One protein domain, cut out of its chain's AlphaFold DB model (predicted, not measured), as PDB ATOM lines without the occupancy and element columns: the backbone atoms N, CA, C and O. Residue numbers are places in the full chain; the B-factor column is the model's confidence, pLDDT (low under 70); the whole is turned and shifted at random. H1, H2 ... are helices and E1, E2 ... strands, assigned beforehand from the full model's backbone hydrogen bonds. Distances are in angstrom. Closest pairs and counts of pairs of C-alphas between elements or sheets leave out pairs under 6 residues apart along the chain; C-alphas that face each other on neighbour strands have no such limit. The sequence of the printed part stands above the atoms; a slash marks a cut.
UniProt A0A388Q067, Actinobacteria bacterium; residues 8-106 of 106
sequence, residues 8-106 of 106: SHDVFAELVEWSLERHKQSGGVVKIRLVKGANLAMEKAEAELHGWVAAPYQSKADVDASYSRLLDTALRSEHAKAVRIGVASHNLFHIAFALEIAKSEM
ATOM      1  N   SER A   8     300.141 260.487 264.145       98.19
ATOM      2  CA  SER A   8     300.436 260.110 262.760       98.19
ATOM      3  C   SER A   8     299.332 260.508 261.777       98.19
ATOM      4  O   SER A   8     299.624 260.687 260.601       98.19
ATOM      5  N   HIS A   9     298.093 260.677 262.241       98.38
ATOM      6  CA  HIS A   9     296.960 261.089 261.408       98.38
ATOM      7  C   HIS A   9     297.002 262.574 261.064       98.38
ATOM      8  O   HIS A   9     296.829 262.925 259.899       98.38
ATOM      9  N   ASP A  10     297.308 263.423 262.040       98.31
ATOM     10  CA  ASP A  10     297.417 264.866 261.823       98.31
ATOM     11  C   ASP A  10     298.639 265.171 260.950       98.31
ATOM     12  O   ASP A  10     298.540 265.874 259.946       98.31
ATOM     13  N   VAL A  11     299.769 264.518 261.243       98.31
ATOM     14  CA  VAL A  11     300.987 264.625 260.427       98.31
ATOM     15  C   VAL A  11     300.762 264.078 259.012       98.31
ATOM     16  O   VAL A  11     301.349 264.579 258.052       98.31
ATOM     17  N   PHE A  12     299.923 263.047 258.838       98.50
ATOM     18  CA  PHE A  12     299.548 262.569 257.505       98.50
ATOM     19  C   PHE A  12     298.793 263.639 256.723       98.50
ATOM     20  O   PHE A  12     299.151 263.903 255.576       98.50
ATOM     21  N   ALA A  13     297.780 264.249 257.341       98.12
ATOM     22  CA  ALA A  13     296.973 265.290 256.716       98.12
ATOM     23  C   ALA A  13     297.832 266.497 256.307       98.12
ATOM     24  O   ALA A  13     297.779 266.917 255.150       98.12
ATOM     25  N   GLU A  14     298.696 266.976 257.204       98.38
ATOM     26  CA  GLU A  14     299.629 268.075 256.922       98.38
ATOM     27  C   GLU A  14     300.573 267.730 255.759       98.38
ATOM     28  O   GLU A  14     300.760 268.514 254.825       98.38
ATOM     29  N   LEU A  15     301.138 266.517 255.758       98.25
ATOM     30  CA  LEU A  15     302.050 266.084 254.703       98.25
ATOM     31  C   LEU A  15     301.342 265.938 253.350       98.25
ATOM     32  O   LEU A  15     301.948 266.215 252.312       98.25
ATOM     33  N   VAL A  16     300.080 265.507 253.337       98.25
ATOM     34  CA  VAL A  16     299.252 265.454 252.125       98.25
ATOM     35  C   VAL A  16     299.000 266.857 251.586       98.25
ATOM     36  O   VAL A  16     299.237 267.082 250.399       98.25
ATOM     37  N   GLU A  17     298.577 267.797 252.430       98.25
ATOM     38  CA  GLU A  17     298.323 269.184 252.031       98.25
ATOM     39  C   GLU A  17     299.576 269.819 251.424       98.25
ATOM     40  O   GLU A  17     299.554 270.308 250.288       98.25
ATOM     41  N   TRP A  18     300.705 269.704 252.124       98.31
ATOM     42  CA  TRP A  18     301.994 270.174 251.630       98.31
ATOM     43  C   TRP A  18     302.376 269.516 250.298       98.31
ATOM     44  O   TRP A  18     302.842 270.186 249.370       98.31
ATOM     45  N   SER A  19     302.155 268.205 250.162       98.44
ATOM     46  CA  SER A  19     302.480 267.465 248.937       98.44
ATOM     47  C   SER A  19     301.625 267.913 247.758       98.44
ATOM     48  O   SER A  19     302.140 268.048 246.647       98.44
ATOM     49  N   LEU A  20     300.334 268.162 247.984       98.19
ATOM     50  CA  LEU A  20     299.412 268.668 246.969       98.19
ATOM     51  C   LEU A  20     299.838 270.052 246.484       98.19
ATOM     52  O   LEU A  20     299.853 270.288 245.276       98.19
ATOM     53  N   GLU A  21     300.219 270.944 247.396       98.06
ATOM     54  CA  GLU A  21     300.674 272.286 247.038       98.06
ATOM     55  C   GLU A  21     302.006 272.246 246.278       98.06
ATOM     56  O   GLU A  21     302.128 272.801 245.183       98.06
ATOM     57  N   ARG A  22     302.971 271.460 246.764       98.06
ATOM     58  CA  ARG A  22     304.238 271.220 246.061       98.06
ATOM     59  C   ARG A  22     304.028 270.631 244.662       98.06
ATOM     60  O   ARG A  22     304.761 270.979 243.728       98.06
ATOM     61  N   HIS A  23     303.053 269.738 244.500       98.38
ATOM     62  CA  HIS A  23     302.725 269.137 243.211       98.38
ATOM     63  C   HIS A  23     302.167 270.167 242.223       98.38
ATOM     64  O   HIS A  23     302.578 270.158 241.067       98.38
ATOM     65  N   LYS A  24     301.304 271.099 242.654       97.69
ATOM     66  CA  LYS A  24     300.813 272.181 241.775       97.69
ATOM     67  C   LYS A  24     301.949 273.042 241.221       97.69
ATOM     68  O   LYS A  24     301.878 273.480 240.081       97.69
ATOM     69  N   GLN A  25     302.990 273.269 242.021       97.56
ATOM     70  CA  GLN A  25     304.108 274.141 241.650       97.56
ATOM     71  C   GLN A  25     305.156 273.447 240.769       97.56
ATOM     72  O   GLN A  25     305.777 274.094 239.933       97.56
ATOM     73  N   SER A  26     305.387 272.143 240.965       97.50
ATOM     74  CA  SER A  26     306.540 271.437 240.374       97.50
ATOM     75  C   SER A  26     306.223 270.102 239.695       97.50
ATOM     76  O   SER A  26     307.110 269.492 239.104       97.50
ATOM     77  N   GLY A  27     304.998 269.589 239.830       96.75
ATOM     78  CA  GLY A  27     304.623 268.232 239.419       96.75
ATOM     79  C   GLY A  27     305.243 267.116 240.271       96.75
ATOM     80  O   GLY A  27     305.025 265.937 239.997       96.75
ATOM     81  N   GLY A  28     306.011 267.452 241.315       96.69
ATOM     82  CA  GLY A  28     306.676 266.476 242.173       96.69
ATOM     83  C   GLY A  28     305.697 265.578 242.934       96.69
ATOM     84  O   GLY A  28     304.598 265.992 243.291       96.69
ATOM     85  N   VAL A  29     306.123 264.346 243.216       98.06
ATOM     86  CA  VAL A  29     305.332 263.332 243.932       98.06
ATOM     87  C   VAL A  29     306.153 262.782 245.092       98.06
ATOM     88  O   VAL A  29     307.361 262.583 244.950       98.06
ATOM     89  N   VAL A  30     305.515 262.524 246.233       97.88
ATOM     90  CA  VAL A  30     306.149 261.849 247.376       97.88
ATOM     91  C   VAL A  30     305.598 260.446 247.570       97.88
ATOM     92  O   VAL A  30     304.488 260.127 247.148       97.88
ATOM     93  N   LYS A  31     306.375 259.595 248.244       98.31
ATOM     94  CA  LYS A  31     305.927 258.267 248.658       98.31
ATOM     95  C   LYS A  31     305.919 258.164 250.175       98.31
ATOM     96  O   LYS A  31     306.970 258.259 250.803       98.31
ATOM     97  N   ILE A  32     304.753 257.891 250.749       98.38
ATOM     98  CA  ILE A  32     304.584 257.670 252.186       98.38
ATOM     99  C   ILE A  32     304.428 256.171 252.419       98.38
ATOM    100  O   ILE A  32     303.501 255.534 251.922       98.38
ATOM    101  N   ARG A  33     305.357 255.582 253.179       98.56
ATOM    102  CA  ARG A  33     305.246 254.189 253.623       98.56
ATOM    103  C   ARG A  33     304.517 254.136 254.962       98.56
ATOM    104  O   ARG A  33     305.008 254.706 255.941       98.56
ATOM    105  N   LEU A  34     303.387 253.441 254.997       98.38
ATOM    106  CA  LEU A  34     302.604 253.195 256.203       98.38
ATOM    107  C   LEU A  34     303.050 251.877 256.836       98.38
ATOM    108  O   LEU A  34     302.930 250.811 256.227       98.38
ATOM    109  N   VAL A  35     303.553 251.950 258.065       98.44
ATOM    110  CA  VAL A  35     303.906 250.801 258.917       98.44
ATOM    111  C   VAL A  35     303.107 250.883 260.215       98.44
ATOM    112  O   VAL A  35     302.669 251.967 260.587       98.44
ATOM    113  N   LYS A  36     302.938 249.773 260.939       97.50
ATOM    114  CA  LYS A  36     302.382 249.840 262.303       97.50
ATOM    115  C   LYS A  36     303.351 250.573 263.231       97.50
ATOM    116  O   LYS A  36     303.015 251.608 263.779       97.50
ATOM    117  N   GLY A  37     304.581 250.088 263.311       95.56
ATOM    118  CA  GLY A  37     305.624 250.602 264.193       95.56
ATOM    119  C   GLY A  37     306.511 249.446 264.640       95.56
ATOM    120  O   GLY A  37     306.081 248.294 264.588       95.56
ATOM    121  N   ALA A  38     307.757 249.737 265.007       95.06
ATOM    122  CA  ALA A  38     308.755 248.705 265.315       95.06
ATOM    123  C   ALA A  38     309.528 248.960 266.619       95.06
ATOM    124  O   ALA A  38     310.293 248.098 267.034       95.06
ATOM    125  N   ASN A  39     309.311 250.103 267.280       94.69
ATOM    126  CA  ASN A  39     310.094 250.529 268.444       94.69
ATOM    127  C   ASN A  39     309.346 250.412 269.787       94.69
ATOM    128  O   ASN A  39     309.760 250.994 270.779       94.69
ATOM    129  N   LEU A  40     308.236 249.662 269.843       92.12
ATOM    130  CA  LEU A  40     307.311 249.673 270.989       92.12
ATOM    131  C   LEU A  40     307.981 249.377 272.345       92.12
ATOM    132  O   LEU A  40     307.574 249.934 273.357       92.12
ATOM    133  N   ALA A  41     308.978 248.490 272.377       92.50
ATOM    134  CA  ALA A  41     309.679 248.152 273.614       92.50
ATOM    135  C   ALA A  41     310.490 249.337 274.162       92.50
ATOM    136  O   ALA A  41     310.434 249.601 275.359       92.50
ATOM    137  N   MET A  42     311.195 250.061 273.287       93.88
ATOM    138  CA  MET A  42     311.993 251.218 273.688       93.88
ATOM    139  C   MET A  42     311.099 252.387 274.108       93.88
ATOM    140  O   MET A  42     311.323 252.959 275.163       93.88
ATOM    141  N   GLU A  43     310.028 252.656 273.354       95.00
ATOM    142  CA  GLU A  43     309.038 253.696 273.689       95.00
ATOM    143  C   GLU A  43     308.443 253.499 275.094       95.00
ATOM    144  O   GLU A  43     308.236 254.454 275.839       95.00
ATOM    145  N   LYS A  44     308.180 252.244 275.487       93.00
ATOM    146  CA  LYS A  44     307.699 251.918 276.837       93.00
ATOM    147  C   LYS A  44     308.771 252.121 277.903       93.00
ATOM    148  O   LYS A  44     308.461 252.660 278.959       93.00
ATOM    149  N   ALA A  45     310.002 251.695 277.626       95.31
ATOM    150  CA  ALA A  45     311.114 251.843 278.558       95.31
ATOM    151  C   ALA A  45     311.442 253.321 278.822       95.31
ATOM    152  O   ALA A  45     311.609 253.712 279.974       95.31
ATOM    153  N   GLU A  46     311.480 254.152 277.778       95.69
ATOM    154  CA  GLU A  46     311.689 255.600 277.907       95.69
ATOM    155  C   GLU A  46     310.557 256.263 278.693       95.69
ATOM    156  O   GLU A  46     310.814 257.065 279.592       95.69
ATOM    157  N   ALA A  47     309.306 255.889 278.413       95.75
ATOM    158  CA  ALA A  47     308.158 256.421 279.134       95.75
ATOM    159  C   ALA A  47     308.200 256.086 280.630       95.75
ATOM    160  O   ALA A  47     307.982 256.964 281.462       95.75
ATOM    161  N   GLU A  48     308.538 254.846 280.985       96.00
ATOM    162  CA  GLU A  48     308.687 254.432 282.382       96.00
ATOM    163  C   GLU A  48     309.850 255.160 283.070       96.00
ATOM    164  O   GLU A  48     309.681 255.682 284.172       96.00
ATOM    165  N   LEU A  49     311.002 255.269 282.398       97.31
ATOM    166  CA  LEU A  49     312.189 255.946 282.926       97.31
ATOM    167  C   LEU A  49     311.938 257.432 283.222       97.31
ATOM    168  O   LEU A  49     312.448 257.961 284.210       97.31
ATOM    169  N   HIS A  50     311.168 258.108 282.368       96.75
ATOM    170  CA  HIS A  50     310.903 259.545 282.467       96.75
ATOM    171  C   HIS A  50     309.563 259.896 283.129       96.75
ATOM    172  O   HIS A  50     309.268 261.078 283.313       96.75
ATOM    173  N   GLY A  51     308.751 258.905 283.508       95.88
ATOM    174  CA  GLY A  51     307.405 259.126 284.046       95.88
ATOM    175  C   GLY A  51     306.431 259.719 283.022       95.88
ATOM    176  O   GLY A  51     305.515 260.455 283.391       95.88
ATOM    177  N   TRP A  52     306.642 259.444 281.734       96.88
ATOM    178  CA  TRP A  52     305.772 259.874 280.643       96.88
ATOM    179  C   TRP A  52     304.719 258.821 280.309       96.88
ATOM    180  O   TRP A  52     304.796 257.657 280.699       96.88
ATOM    181  N   VAL A  53     303.731 259.237 279.522       93.50
ATOM    182  CA  VAL A  53     302.869 258.299 278.805       93.50
ATOM    183  C   VAL A  53     303.619 257.848 277.556       93.50
ATOM    184  O   VAL A  53     304.145 258.682 276.823       93.50
ATOM    185  N   ALA A  54     303.676 256.536 277.310       94.62
ATOM    186  CA  ALA A  54     304.286 256.016 276.090       94.62
ATOM    187  C   ALA A  54     303.568 256.586 274.860       94.62
ATOM    188  O   ALA A  54     302.339 256.539 274.798       94.62
ATOM    189  N   ALA A  55     304.337 257.100 273.899       96.38
ATOM    190  CA  ALA A  55     303.795 257.758 272.713       96.38
ATOM    191  C   ALA A  55     302.883 256.844 271.867       96.38
ATOM    192  O   ALA A  55     301.863 257.317 271.364       96.38
ATOM    193  N   PRO A  56     303.172 255.536 271.705       97.56
ATOM    194  CA  PRO A  56     302.278 254.662 270.965       97.56
ATOM    195  C   PRO A  56     300.952 254.373 271.684       97.56
ATOM    196  O   PRO A  56     300.862 254.377 272.912       97.56
ATOM    197  N   TYR A  57     299.935 253.982 270.913       97.19
ATOM    198  CA  TYR A  57     298.709 253.397 271.450       97.19
ATOM    199  C   TYR A  57     299.000 252.220 272.394       97.19
ATOM    200  O   TYR A  57     299.902 251.406 272.169       97.19
ATOM    201  N   GLN A  58     298.174 252.096 273.433       93.38
ATOM    202  CA  GLN A  58     298.387 251.138 274.518       93.38
ATOM    203  C   GLN A  58     298.011 249.700 274.141       93.38
ATOM    204  O   GLN A  58     298.571 248.750 274.696       93.38
ATOM    205  N   SER A  59     297.094 249.519 273.184       95.94
ATOM    206  CA  SER A  59     296.660 248.199 272.732       95.94
ATOM    207  C   SER A  59     296.971 247.951 271.258       95.94
ATOM    208  O   SER A  59     296.972 248.848 270.415       95.94
ATOM    209  N   LYS A  60     297.190 246.677 270.919       95.19
ATOM    210  CA  LYS A  60     297.346 246.247 269.524       95.19
ATOM    211  C   LYS A  60     296.090 246.541 268.693       95.19
ATOM    212  O   LYS A  60     296.221 246.880 267.522       95.19
ATOM    213  N   ALA A  61     294.904 246.405 269.290       97.50
ATOM    214  CA  ALA A  61     293.639 246.665 268.608       97.50
ATOM    215  C   ALA A  61     293.540 248.134 268.169       97.50
ATOM    216  O   ALA A  61     293.166 248.400 267.030       97.50
ATOM    217  N   ASP A  62     293.984 249.067 269.016       98.06
ATOM    218  CA  ASP A  62     294.025 250.494 268.679       98.06
ATOM    219  C   ASP A  62     295.029 250.784 267.555       98.06
ATOM    220  O   ASP A  62     294.732 251.544 266.636       98.06
ATOM    221  N   VAL A  63     296.196 250.124 267.559       98.06
ATOM    222  CA  VAL A  63     297.167 250.225 266.451       98.06
ATOM    223  C   VAL A  63     296.578 249.686 265.143       98.06
ATOM    224  O   VAL A  63     296.806 250.267 264.082       98.06
ATOM    225  N   ASP A  64     295.823 248.587 265.192       98.06
ATOM    226  CA  ASP A  64     295.180 247.991 264.015       98.06
ATOM    227  C   ASP A  64     294.044 248.875 263.472       98.06
ATOM    228  O   ASP A  64     293.946 249.068 262.253       98.06
ATOM    229  N   ALA A  65     293.254 249.488 264.356       98.38
ATOM    230  CA  ALA A  65     292.247 250.484 263.997       98.38
ATOM    231  C   ALA A  65     292.892 251.736 263.381       98.38
ATOM    232  O   ALA A  65     292.488 252.187 262.310       98.38
ATOM    233  N   SER A  66     293.954 252.246 264.007       98.44
ATOM    234  CA  SER A  66     294.735 253.382 263.516       98.44
ATOM    235  C   SER A  66     295.342 253.108 262.134       98.44
ATOM    236  O   SER A  66     295.232 253.938 261.231       98.44
ATOM    237  N   TYR A  67     295.920 251.921 261.920       98.56
ATOM    238  CA  TYR A  67     296.475 251.530 260.621       98.56
ATOM    239  C   TYR A  67     295.394 251.465 259.539       98.56
ATOM    240  O   TYR A  67     295.601 251.978 258.443       98.56
ATOM    241  N   SER A  68     294.236 250.880 259.850       98.19
ATOM    242  CA  SER A  68     293.102 250.815 258.921       98.19
ATOM    243  C   SER A  68     292.557 252.209 258.584       98.19
ATOM    244  O   SER A  68     292.332 252.496 257.413       98.19
ATOM    245  N   ARG A  69     292.439 253.112 259.570       98.25
ATOM    246  CA  ARG A  69     292.020 254.510 259.349       98.25
ATOM    247  C   ARG A  69     293.001 255.282 258.460       98.25
ATOM    248  O   ARG A  69     292.570 256.035 257.588       98.25
ATOM    249  N   LEU A  70     294.309 255.080 258.650       98.31
ATOM    250  CA  LEU A  70     295.321 255.664 257.764       98.31
ATOM    251  C   LEU A  70     295.220 255.107 256.345       98.31
ATOM    252  O   LEU A  70     295.349 255.883 255.410       98.31
ATOM    253  N   LEU A  71     294.988 253.802 256.160       97.94
ATOM    254  CA  LEU A  71     294.794 253.232 254.821       97.94
ATOM    255  C   LEU A  71     293.590 253.851 254.106       97.94
ATOM    256  O   LEU A  71     293.738 254.285 252.967       97.94
ATOM    257  N   ASP A  72     292.446 253.920 254.787       96.94
ATOM    258  CA  ASP A  72     291.212 254.516 254.266       96.94
ATOM    259  C   ASP A  72     291.429 255.968 253.820       96.94
ATOM    260  O   ASP A  72     291.163 256.334 252.677       96.94
ATOM    261  N   THR A  73     292.022 256.784 254.691       96.75
ATOM    262  CA  THR A  73     292.290 258.195 254.387       96.75
ATOM    263  C   THR A  73     293.330 258.348 253.277       96.75
ATOM    264  O   THR A  73     293.191 259.180 252.381       96.75
ATOM    265  N   ALA A  74     294.399 257.553 253.315       97.00
ATOM    266  CA  ALA A  74     295.542 257.734 252.432       97.00
ATOM    267  C   ALA A  74     295.282 257.321 250.982       97.00
ATOM    268  O   ALA A  74     295.956 257.828 250.084       97.00
ATOM    269  N   LEU A  75     294.342 256.404 250.755       96.69
ATOM    270  CA  LEU A  75     294.048 255.843 249.436       96.69
ATOM    271  C   LEU A  75     292.944 256.583 248.674       96.69
ATOM    272  O   LEU A  75     292.651 256.195 247.546       96.69
ATOM    273  N   ARG A  76     292.388 257.664 249.231       95.25
ATOM    274  CA  ARG A  76     291.420 258.517 248.531       95.25
ATOM    275  C   ARG A  76     291.996 259.075 247.233       95.25
ATOM    276  O   ARG A  76     293.135 259.560 247.192       95.25
ATOM    277  N   SER A  77     291.180 259.057 246.186       94.75
ATOM    278  CA  SER A  77     291.559 259.489 244.832       94.75
ATOM    279  C   SER A  77     292.124 260.918 244.770       94.75
ATOM    280  O   SER A  77     293.063 261.189 244.015       94.75
ATOM    281  N   GLU A  78     291.634 261.823 245.621       94.62
ATOM    282  CA  GLU A  78     292.067 263.227 245.692       94.62
ATOM    283  C   GLU A  78     293.567 263.405 246.012       94.62
ATOM    284  O   GLU A  78     294.194 264.377 245.568       94.62
ATOM    285  N   HIS A  79     294.179 262.438 246.703       96.12
ATOM    286  CA  HIS A  79     295.599 262.453 247.071       96.12
ATOM    287  C   HIS A  79     296.514 261.878 245.976       96.12
ATOM    288  O   HIS A  79     297.708 262.203 245.919       96.12
ATOM    289  N   ALA A  80     295.975 261.042 245.082       95.31
ATOM    290  CA  ALA A  80     296.749 260.143 244.221       95.31
ATOM    291  C   ALA A  80     297.681 260.852 243.220       95.31
ATOM    292  O   ALA A  80     298.670 260.264 242.764       95.31
ATOM    293  N   LYS A  81     297.397 262.120 242.891       96.31
ATOM    294  CA  LYS A  81     298.235 262.946 242.004       96.31
ATOM    295  C   LYS A  81     299.581 263.327 242.626       96.31
ATOM    296  O   LYS A  81     300.576 263.406 241.912       96.31
ATOM    297  N   ALA A  82     299.623 263.529 243.943       98.19
ATOM    298  CA  ALA A  82     300.789 264.065 244.649       98.19
ATOM    299  C   ALA A  82     301.431 263.062 245.618       98.19
ATOM    300  O   ALA A  82     302.613 263.191 245.953       98.19
ATOM    301  N   VAL A  83     300.676 262.053 246.058       98.25
ATOM    302  CA  VAL A  83     301.092 261.120 247.106       98.25
ATOM    303  C   VAL A  83     300.923 259.679 246.636       98.25
ATOM    304  O   VAL A  83     299.865 259.264 246.172       98.25
ATOM    305  N   ARG A  84     301.984 258.881 246.780       97.94
ATOM    306  CA  ARG A  84     301.968 257.427 246.576       97.94
ATOM    307  C   ARG A  84     302.053 256.713 247.914       97.94
ATOM    308  O   ARG A  84     302.943 256.996 248.715       97.94
ATOM    309  N   ILE A  85     301.184 255.733 248.127       98.00
ATOM    310  CA  ILE A  85     301.126 254.992 249.387       98.00
ATOM    311  C   ILE A  85     301.849 253.655 249.255       98.00
ATOM    312  O   ILE A  85     301.609 252.869 248.343       98.00
ATOM    313  N   GLY A  86     302.788 253.406 250.166       98.06
ATOM    314  CA  GLY A  86     303.407 252.100 250.357       98.06
ATOM    315  C   GLY A  86     302.792 251.396 251.558       98.06
ATOM    316  O   GLY A  86     303.070 251.784 252.690       98.06
ATOM    317  N   VAL A  87     302.013 250.344 251.318       97.94
ATOM    318  CA  VAL A  87     301.423 249.507 252.374       97.94
ATOM    319  C   VAL A  87     302.472 248.509 252.862       97.94
ATOM    320  O   VAL A  87     302.766 247.527 252.186       97.94
ATOM    321  N   ALA A  88     303.086 248.777 254.014       97.56
ATOM    322  CA  ALA A  88     304.087 247.897 254.611       97.56
ATOM    323  C   ALA A  88     303.486 247.141 255.803       97.56
ATOM    324  O   ALA A  88     303.443 247.632 256.933       97.56
ATOM    325  N   SER A  89     303.009 245.932 255.522       95.88
ATOM    326  CA  SER A  89     302.395 245.022 256.484       95.88
ATOM    327  C   SER A  89     302.581 243.580 256.011       95.88
ATOM    328  O   SER A  89     302.584 243.325 254.813       95.88
ATOM    329  N   HIS A  90     302.691 242.639 256.950       96.00
ATOM    330  CA  HIS A  90     302.534 241.203 256.679       96.00
ATOM    331  C   HIS A  90     301.123 240.700 257.032       96.00
ATOM    332  O   HIS A  90     300.809 239.531 256.828       96.00
ATOM    333  N   ASN A  91     300.257 241.568 257.572       95.94
ATOM    334  CA  ASN A  91     298.863 241.229 257.841       95.94
ATOM    335  C   ASN A  91     298.076 241.224 256.525       95.94
ATOM    336  O   ASN A  91     297.773 242.296 255.994       95.94
ATOM    337  N   LEU A  92     297.722 240.031 256.041       97.38
ATOM    338  CA  LEU A  92     296.963 239.840 254.804       97.38
ATOM    339  C   LEU A  92     295.631 240.598 254.803       97.38
ATOM    340  O   LEU A  92     295.253 241.115 253.760       97.38
ATOM    341  N   PHE A  93     294.969 240.751 255.954       97.38
ATOM    342  CA  PHE A  93     293.728 241.527 256.042       97.38
ATOM    343  C   PHE A  93     293.952 243.008 255.736       97.38
ATOM    344  O   PHE A  93     293.158 243.606 255.024       97.38
ATOM    345  N   HIS A  94     295.057 243.599 256.204       97.19
ATOM    346  CA  HIS A  94     295.371 244.998 255.897       97.19
ATOM    347  C   HIS A  94     295.775 245.180 254.431       97.19
ATOM    348  O   HIS A  94     295.450 246.198 253.829       97.19
ATOM    349  N   ILE A  95     296.481 244.200 253.855       97.75
ATOM    350  CA  ILE A  95     296.840 244.224 252.432       97.75
ATOM    351  C   ILE A  95     295.573 244.122 251.578       97.75
ATOM    352  O   ILE A  95     295.383 244.935 250.681       97.75
ATOM    353  N   ALA A  96     294.694 243.161 251.878       98.06
ATOM    354  CA  ALA A  96     293.426 242.988 251.179       98.06
ATOM    355  C   ALA A  96     292.536 244.230 251.319       98.06
ATOM    356  O   ALA A  96     292.043 244.731 250.318       98.06
ATOM    357  N   PHE A  97     292.408 244.781 252.528       97.44
ATOM    358  CA  PHE A  97     291.640 246.001 252.775       97.44
ATOM    359  C   PHE A  97     292.153 247.186 251.948       97.44
ATOM    360  O   PHE A  97     291.372 247.845 251.270       97.44
ATOM    361  N   ALA A  98     293.471 247.407 251.921       97.38
ATOM    362  CA  ALA A  98     294.071 248.454 251.100       97.38
ATOM    363  C   ALA A  98     293.814 248.252 249.597       97.38
ATOM    364  O   ALA A  98     293.558 249.217 248.882       97.38
ATOM    365  N   LEU A  99     293.885 247.008 249.112       96.81
ATOM    366  CA  LEU A  99     293.593 246.693 247.713       96.81
ATOM    367  C   LEU A  99     292.127 246.964 247.364       96.81
ATOM    368  O   LEU A  99     291.868 247.490 246.288       96.81
ATOM    369  N   GLU A 100     291.186 246.625 248.244       97.12
ATOM    370  CA  GLU A 100     289.761 246.868 247.998       97.12
ATOM    371  C   GLU A 100     289.417 248.361 248.016       97.12
ATOM    372  O   GLU A 100     288.743 248.816 247.094       97.12
ATOM    373  N   ILE A 101     289.961 249.147 248.955       95.44
ATOM    374  CA  ILE A 101     289.800 250.614 248.939       95.44
ATOM    375  C   ILE A 101     290.377 251.202 247.647       95.44
ATOM    376  O   ILE A 101     289.732 251.995 246.967       95.44
ATOM    377  N   ALA A 102     291.593 250.794 247.270       93.50
ATOM    378  CA  ALA A 102     292.237 251.321 246.072       93.50
ATOM    379  C   ALA A 102     291.439 251.019 244.793       93.50
ATOM    380  O   ALA A 102     291.463 251.822 243.869       93.50
ATOM    381  N   LYS A 103     290.735 249.881 244.729       93.38
ATOM    382  CA  LYS A 103     289.851 249.545 243.605       93.38
ATOM    383  C   LYS A 103     288.561 250.360 243.605       93.38
ATOM    384  O   LYS A 103     288.073 250.669 242.526       93.38
ATOM    385  N   SER A 104     287.982 250.655 244.771       91.06
ATOM    386  CA  SER A 104     286.730 251.419 244.856       91.06
ATOM    387  C   SER A 104     286.912 252.911 244.580       91.06
ATOM    388  O   SER A 104     285.957 253.575 244.197       91.06
ATOM    389  N   GLU A 105     288.123 253.427 244.782       82.25
ATOM    390  CA  GLU A 105     288.502 254.828 244.545       82.25
ATOM    391  C   GLU A 105     288.992 255.098 243.106       82.25
ATOM    392  O   GLU A 105     289.413 256.216 242.797       82.25
ATOM    393  N   MET A 106     288.989 254.077 242.241       64.38
ATOM    394  CA  MET A 106     289.437 254.148 240.843       64.38
ATOM    395  C   MET A 106     288.317 254.462 239.853       64.38
ATOM    396  O   MET A 106     287.190 253.954 240.033       64.38
TER     397      MET A 106
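AT A GLANCE: This is residues 8 to 106 of the 106 residues of a protein of Actinobacteria bacterium (UniProt A0A388Q067). Two helices, H1 and H3, lie over one face of a small two-stranded sheet, E1 and E2, whose other face is bare, and a third helix, H4, packs beside H3 on the side away from H1, near E2 and apart from E1. The short helix H2 is set off from this body, and with its links it makes an arm at one end of the longest axis. The printed part has 99 residues, with four named helices and two named strands in the order H1, E1, H2, H3, E2, H4; the sheet is parallel, in the order E1, E2, and the class is mostly helix. The whole is only just loose, close to compact, with a radius of gyration of the C-alphas of 15.6 A, and flat, spanning 46 by 31 by 16 A.

HOW THE PARTS SIT: H1, residues 8 to 26, leads by a tight link to E1, residues 30 to 34; their closest C-alphas, those of Ser 19 and Val 30, are 6.9 A apart. H2, residues 40 to 50, is apart from H1. H3, residues 60 to 74, is apart from H2. H1 and H3 are close but not clearly touching, the same way at a shallow tilt of 20 degrees; their closest C-alphas, those of His 9 and Leu 70, are 6.7 A apart. E2, residues 83 to 87, is the parallel neighbour of E1, at 27 degrees between directions; N 32 and O 84 are 2.9 A apart and N 86 and O 32 2.8 A, both within hydrogen-bond range. E1, H2, H3 and E2 form a strand-helix-strand unit, two parallel neighbour strands with helices between them along the chain, and its crossover is right-handed. The closest C-alphas of H3 and E2, those of Ala 74 and Ile 85, are 6.9 A apart. H4, residues 92 to 104, touches residues 68 to 72 of H3 alone, the same way at a shallow tilt of 22 degrees; the closest C-alphas, those of Leu 71 and Ala 98, are 6.1 A apart. H4 is apart from H1. In H1, H2, H3 and H4 every O i to N i+4 pair is within hydrogen-bond range.

IN THESE COORDINATES: H1 begins at C-alpha 8, (300.436, 260.110, 262.760), and is 25.8 A long from first to last C-alpha. E1 measures 12.9 A, H2 15.6 A, H3 20.7 A and E2 12.8 A. H2 ends at C-alpha 50, (310.903, 259.545, 282.467). H4, 18.4 A long, ends at C-alpha 104, (286.730, 251.419, 244.856).

THE WHOLE: The two C-alphas farthest apart, those of Leu 49 and Met 106, are 47.9 A apart. The printed part has no cut, and no link is long. The mean pLDDT of the printed part is 96.4; residue 106, the chain's last, is under 70.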